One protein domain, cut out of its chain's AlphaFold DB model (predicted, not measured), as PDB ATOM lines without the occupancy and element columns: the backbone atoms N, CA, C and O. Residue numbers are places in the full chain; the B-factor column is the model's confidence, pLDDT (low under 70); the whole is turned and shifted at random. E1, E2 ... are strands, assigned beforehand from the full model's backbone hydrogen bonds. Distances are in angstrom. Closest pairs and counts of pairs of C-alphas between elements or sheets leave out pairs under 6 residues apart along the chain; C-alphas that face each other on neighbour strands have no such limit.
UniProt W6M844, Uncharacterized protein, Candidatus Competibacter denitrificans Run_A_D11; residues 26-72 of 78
ATOM      1  N   PRO A  26      38.763 -30.326 -28.657       67.94
ATOM      2  CA  PRO A  26      37.989 -31.547 -28.517       67.94
ATOM      3  C   PRO A  26      38.901 -32.664 -28.007       67.94
ATOM      4  O   PRO A  26      39.919 -32.985 -28.618       67.94
ATOM      5  N   VAL A  27      38.555 -33.226 -26.847       73.19
ATOM      6  CA  VAL A  27      39.296 -34.335 -26.249       73.19
ATOM      7  C   VAL A  27      38.657 -35.632 -26.719       73.19
ATOM      8  O   VAL A  27      37.526 -35.952 -26.343       73.19
ATOM      9  N   TYR A  28      39.400 -36.399 -27.503       80.06
ATOM     10  CA  TYR A  28      38.962 -37.670 -28.065       80.06
ATOM     11  C   TYR A  28      39.458 -38.833 -27.208       80.06
ATOM     12  O   TYR A  28      40.475 -38.731 -26.524       80.06
ATOM     13  N   SER A  29      38.731 -39.951 -27.226       83.94
ATOM     14  CA  SER A  29      39.270 -41.219 -26.723       83.94
ATOM     15  C   SER A  29      40.043 -41.886 -27.841       83.94
ATOM     16  O   SER A  29      39.483 -42.158 -28.899       83.94
ATOM     17  N   VAL A  30      41.324 -42.140 -27.610       85.50
ATOM     18  CA  VAL A  30      42.223 -42.692 -28.619       85.50
ATOM     19  C   VAL A  30      42.942 -43.934 -28.122       85.50
ATOM     20  O   VAL A  30      43.166 -44.104 -26.924       85.50
ATOM     21  N   CYS A  31      43.366 -44.785 -29.051       86.25
ATOM     22  CA  CYS A  31      44.302 -45.859 -28.750       86.25
ATOM     23  C   CYS A  31      45.632 -45.259 -28.248       86.25
ATOM     24  O   CYS A  31      46.169 -44.359 -28.904       86.25
ATOM     25  N   PRO A  32      46.205 -45.741 -27.130       85.38
ATOM     26  CA  PRO A  32      47.478 -45.228 -26.624       85.38
ATOM     27  C   PRO A  32      48.633 -45.449 -27.611       85.38
ATOM     28  O   PRO A  32      49.523 -44.603 -27.675       85.38
ATOM     29  N   ASN A  33      48.569 -46.518 -28.416       87.06
ATOM     30  CA  ASN A  33      49.631 -46.915 -29.341       87.06
ATOM     31  C   ASN A  33      49.584 -46.146 -30.669       87.06
ATOM     32  O   ASN A  33      50.562 -45.511 -31.046       87.06
ATOM     33  N   CYS A  34      48.448 -46.150 -31.374       85.31
ATOM     34  CA  CYS A  34      48.347 -45.508 -32.695       85.31
ATOM     35  C   CYS A  34      47.646 -44.149 -32.703       85.31
ATOM     36  O   CYS A  34      47.478 -43.573 -33.777       85.31
ATOM     37  N   LYS A  35      47.196 -43.648 -31.542       86.94
ATOM     38  CA  LYS A  35      46.412 -42.405 -31.392       86.94
ATOM     39  C   LYS A  35      45.131 -42.353 -32.228       86.94
ATOM     40  O   LYS A  35      44.561 -41.281 -32.413       86.94
ATOM     41  N   ARG A  36      44.658 -43.493 -32.726       84.12
ATOM     42  CA  ARG A  36      43.426 -43.571 -33.510       84.12
ATOM     43  C   ARG A  36      42.214 -43.396 -32.615       84.12
ATOM     44  O   ARG A  36      42.210 -43.927 -31.507       84.12
ATOM     45  N   GLU A  37      41.214 -42.674 -33.098       85.31
ATOM     46  CA  GLU A  37      39.955 -42.486 -32.381       85.31
ATOM     47  C   GLU A  37      39.250 -43.825 -32.161       85.31
ATOM     48  O   GLU A  37      39.114 -44.635 -33.079       85.31
ATOM     49  N   LEU A  38      38.836 -44.059 -30.919       81.25
ATOM     50  CA  LEU A  38      38.079 -45.228 -30.502       81.25
ATOM     51  C   LEU A  38      36.672 -44.777 -30.120       81.25
ATOM     52  O   LEU A  38      36.502 -43.787 -29.401       81.25
ATOM     53  N   ALA A  39      35.663 -45.514 -30.588       69.44
ATOM     54  CA  ALA A  39      34.278 -45.249 -30.235       69.44
ATOM     55  C   ALA A  39      34.115 -45.370 -28.714       69.44
ATOM     56  O   ALA A  39      34.320 -46.431 -28.125       69.44
ATOM     57  N   ARG A  40      33.775 -44.254 -28.063       62.75
ATOM     58  CA  ARG A  40      33.530 -44.205 -26.622       62.75
ATOM     59  C   ARG A  40      32.292 -45.022 -26.280       62.75
ATOM     60  O   ARG A  40      31.175 -44.540 -26.443       62.75
ATOM     61  N   THR A  41      32.470 -46.204 -25.709       55.16
ATOM     62  CA  THR A  41      31.417 -46.844 -24.912       55.16
ATOM     63  C   THR A  41      31.513 -46.285 -23.494       55.16
ATOM     64  O   THR A  41      32.063 -46.905 -22.589       55.16
ATOM     65  N   HIS A  42      31.060 -45.042 -23.297       51.97
ATOM     66  CA  HIS A  42      30.950 -44.480 -21.948       51.97
ATOM     67  C   HIS A  42      29.797 -45.167 -21.228       51.97
ATOM     68  O   HIS A  42      28.642 -44.787 -21.394       51.97
ATOM     69  N   ILE A  43      30.110 -46.170 -20.413       49.59
ATOM     70  CA  ILE A  43      29.178 -46.651 -19.395       49.59
ATOM     71  C   ILE A  43      29.405 -45.765 -18.173       49.59
ATOM     72  O   ILE A  43      30.230 -46.053 -17.309       49.59
ATOM     73  N   GLN A  44      28.730 -44.618 -18.147       41.84
ATOM     74  CA  GLN A  44      28.750 -43.742 -16.984       41.84
ATOM     75  C   GLN A  44      27.794 -44.340 -15.942       41.84
ATOM     76  O   GLN A  44      26.598 -44.073 -15.959       41.84
ATOM     77  N   ALA A  45      28.310 -45.204 -15.068       44.84
ATOM     78  CA  ALA A  45      27.561 -45.726 -13.931       44.84
ATOM     79  C   ALA A  45      28.058 -45.058 -12.640       44.84
ATOM     80  O   ALA A  45      29.181 -45.276 -12.189       44.84
ATOM     81  N   SER A  46      27.200 -44.222 -12.053       46.78
ATOM     82  CA  SER A  46      27.235 -43.840 -10.632       46.78
ATOM     83  C   SER A  46      28.547 -43.243 -10.099       46.78
ATOM     84  O   SER A  46      28.963 -43.561  -8.989       46.78
ATOM     85  N   GLY A  47      29.207 -42.367 -10.862       53.75
ATOM     86  CA  GLY A  47      30.382 -41.620 -10.381       53.75
ATOM     87  C   GLY A  47      31.698 -42.406 -10.353       53.75
ATOM     88  O   GLY A  47      32.728 -41.841  -9.994       53.75
ATOM     89  N   TYR A  48      31.694 -43.668 -10.795       47.62
ATOM     90  CA  TYR A  48      32.896 -44.480 -10.960       47.62
ATOM     91  C   TYR A  48      33.243 -44.610 -12.447       47.62
ATOM     92  O   TYR A  48      32.453 -45.105 -13.250       47.62
ATOM     93  N   GLN A  49      34.440 -44.155 -12.831       54.00
ATOM     94  CA  GLN A  49      34.990 -44.436 -14.157       54.00
ATOM     95  C   GLN A  49      35.513 -45.873 -14.158       54.00
ATOM     96  O   GLN A  49      36.603 -46.153 -13.663       54.00
ATOM     97  N   PHE A  50      34.719 -46.799 -14.687       55.28
ATOM     98  CA  PHE A  50      35.199 -48.149 -14.963       55.28
ATOM     99  C   PHE A  50      36.284 -48.096 -16.048       55.28
ATOM    100  O   PHE A  50      36.218 -47.224 -16.922       55.28
ATOM    101  N   PRO A  51      37.275 -49.009 -16.033       57.69
ATOM    102  CA  PRO A  51      38.219 -49.136 -17.133       57.69
ATOM    103  C   PRO A  51      37.446 -49.558 -18.387       57.69
ATOM    104  O   PRO A  51      37.154 -50.733 -18.597       57.69
ATOM    105  N   VAL A  52      37.057 -48.575 -19.200       67.50
ATOM    106  CA  VAL A  52      36.425 -48.803 -20.499       67.50
ATOM    107  C   VAL A  52      37.486 -49.455 -21.368       67.50
ATOM    108  O   VAL A  52      38.489 -48.826 -21.678       67.50
ATOM    109  N   VAL A  53      37.309 -50.719 -21.731       74.94
ATOM    110  CA  VAL A  53      38.174 -51.361 -22.723       74.94
ATOM    111  C   VAL A  53      37.549 -51.108 -24.086       74.94
ATOM    112  O   VAL A  53      36.358 -51.348 -24.273       74.94
ATOM    113  N   ALA A  54      38.342 -50.606 -25.025       77.56
ATOM    114  CA  ALA A  54      37.920 -50.367 -26.395       77.56
ATOM    115  C   ALA A  54      38.765 -51.213 -27.350       77.56
ATOM    116  O   ALA A  54      39.958 -51.421 -27.126       77.56
ATOM    117  N   ASP A  55      38.149 -51.703 -28.421       81.25
ATOM    118  CA  ASP A  55      38.847 -52.476 -29.442       81.25
ATOM    119  C   ASP A  55      39.448 -51.545 -30.498       81.25
ATOM    120  O   ASP A  55      38.756 -50.768 -31.161       81.25
ATOM    121  N   CYS A  56      40.768 -51.616 -30.644       83.00
ATOM    122  CA  CYS A  56      41.515 -50.990 -31.717       83.00
ATOM    123  C   CYS A  56      41.751 -52.029 -32.825       83.00
ATOM    124  O   CYS A  56      42.306 -53.085 -32.534       83.00
ATOM    125  N   PRO A  57      41.446 -51.736 -34.104       81.88
ATOM    126  CA  PRO A  57      41.630 -52.703 -35.194       81.88
ATOM    127  C   PRO A  57      43.088 -53.154 -35.386       81.88
ATOM    128  O   PRO A  57      43.328 -54.234 -35.903       81.88
ATOM    129  N   GLU A  58      44.054 -52.343 -34.949       84.38
ATOM    130  CA  GLU A  58      45.493 -52.614 -35.091       84.38
ATOM    131  C   GLU A  58      46.105 -53.295 -33.853       84.38
ATOM    132  O   GLU A  58      47.079 -54.031 -33.964       84.38
ATOM    133  N   HIS A  59      45.571 -53.019 -32.656       83.44
ATOM    134  CA  HIS A  59      46.193 -53.404 -31.375       83.44
ATOM    135  C   HIS A  59      45.286 -54.286 -30.503       83.44
ATOM    136  O   HIS A  59      45.671 -54.645 -29.393       83.44
ATOM    137  N   GLY A  60      44.079 -54.609 -30.978       83.56
ATOM    138  CA  GLY A  60      43.054 -55.314 -30.214       83.56
ATOM    139  C   GLY A  60      42.527 -54.488 -29.042       83.56
ATOM    140  O   GLY A  60      42.441 -53.257 -29.104       83.56
ATOM    141  N   ARG A  61      42.181 -55.174 -27.952       83.19
ATOM    142  CA  ARG A  61      41.651 -54.563 -26.730       83.19
ATOM    143  C   ARG A  61      42.684 -53.680 -26.041       83.19
ATOM    144  O   ARG A  61      43.706 -54.160 -25.558       83.19
ATOM    145  N   VAL A  62      42.371 -52.394 -25.932       81.81
ATOM    146  CA  VAL A  62      43.204 -51.389 -25.270       81.81
ATOM    147  C   VAL A  62      42.374 -50.533 -24.322       81.81
ATOM    148  O   VAL A  62      41.186 -50.293 -24.541       81.81
ATOM    149  N   THR A  63      43.019 -50.013 -23.283       84.19
ATOM    150  CA  THR A  63      42.438 -48.941 -22.472       84.19
ATOM    151  C   THR A  63      42.628 -47.619 -23.226       84.19
ATOM    152  O   THR A  63      43.771 -47.234 -23.489       84.19
ATOM    153  N   PRO A  64      41.550 -46.925 -23.626       80.62
ATOM    154  CA  PRO A  64      41.633 -45.683 -24.367       80.62
ATOM    155  C   PRO A  64      42.222 -44.574 -23.493       80.62
ATOM    156  O   PRO A  64      41.924 -44.458 -22.306       80.62
ATOM    157  N   MET A  65      43.022 -43.717 -24.114       82.44
ATOM    158  CA  MET A  65      43.584 -42.517 -23.506       82.44
ATOM    159  C   MET A  65      42.823 -41.290 -24.008       82.44
ATOM    160  O   MET A  65      42.395 -41.244 -25.160       82.44
ATOM    161  N   LEU A  66      42.681 -40.271 -23.167       82.31
ATOM    162  CA  LEU A  66      42.184 -38.968 -23.596       82.31
ATOM    163  C   LEU A  66      43.301 -38.185 -24.297       82.31
ATOM    164  O   LEU A  66      44.402 -38.068 -23.767       82.31
ATOM    165  N   SER A  67      43.030 -37.667 -25.496       80.19
ATOM    166  CA  SER A  67      44.006 -36.921 -26.295       80.19
ATOM    167  C   SER A  67      43.319 -35.846 -27.133       80.19
ATOM    168  O   SER A  67      42.264 -36.091 -27.714       80.19
ATOM    169  N   SER A  68      43.938 -34.668 -27.237       81.50
ATOM    170  CA  SER A  68      43.572 -33.632 -28.217       81.50
ATOM    171  C   SER A  68      44.125 -33.928 -29.617       81.50
ATOM    172  O   SER A  68      43.683 -33.347 -30.604       81.50
ATOM    173  N   VAL A  69      45.083 -34.856 -29.714       79.56
ATOM    174  CA  VAL A  69      45.710 -35.293 -30.965       79.56
ATOM    175  C   VAL A  69      45.150 -36.653 -31.367       79.56
ATOM    176  O   VAL A  69      45.217 -37.606 -30.583       79.56
ATOM    177  N   VAL A  70      44.632 -36.739 -32.594       83.50
ATOM    178  CA  VAL A  70      44.016 -37.943 -33.163       83.50
ATOM    179  C   VAL A  70      44.677 -38.303 -34.480       83.50
ATOM    180  O   VAL A  70      44.803 -37.476 -35.381       83.50
ATOM    181  N   ASN A  71      45.025 -39.576 -34.617       82.81
ATOM    182  CA  ASN A  71      45.398 -40.166 -35.886       82.81
ATOM    183  C   ASN A  71      44.129 -40.520 -36.680       82.81
ATOM    184  O   ASN A  71      43.407 -41.454 -36.325       82.81
ATOM    185  N   ARG A  72      43.857 -39.759 -37.747       79.75
ATOM    186  CA  ARG A  72      42.715 -39.973 -38.655       79.75
ATOM    187  C   ARG A  72      43.054 -40.833 -39.873       79.75
ATOM    188  O   ARG A  72      42.190 -41.040 -40.722       79.75
TER     189      ARG A  72
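This is residues 26 to 72 of the 78 residues of an uncharacterized protein of Candidatus Competibacter denitrificans Run_A_D11 (UniProt W6M844). With little regular structure, this is two small strand pairs, E1 with E4 and the hairpin E2 with E3, and a long loop, residues 31 to 53, that reaches out to one side. The printed part has 47 residues, with no named helix and four strands, E1 to E4 in order, holding 12 residues; both two-stranded sheets are antiparallel and the class is all strand. It is compact, with a radius of gyration of the C-alphas of 10.6 A, and flat, spanning 32 by 24 by 13 A.

E1, residues 28 to 30, and E4, residues 65 to 67, are antiparallel at 132 degrees; N 30 and O 65 are 2.8 A apart, within hydrogen-bond range. E2, residues 54 to 56, and E3, residues 60 to 62, form an antiparallel hairpin at 134 degrees, with N 56 and O 60 at 2.8 A, within hydrogen-bond range. E3 runs on into E4 at 78 degrees, yet they are apart.

E1 begins at C-alpha 28 (38.962, -37.670, -28.065) and measures 6.0 A, E2 6.5 A, E3 6.3 A. E4, 6.3 A, ends at C-alpha 67 (44.006, -36.921, -26.295).

The C-alphas farthest apart, Ser 46 and Arg 72, are 32.2 A apart. The printed part has no cut; E1 to E2 is a long link. Residue 26 and residues 39 to 52 have pLDDT under 70.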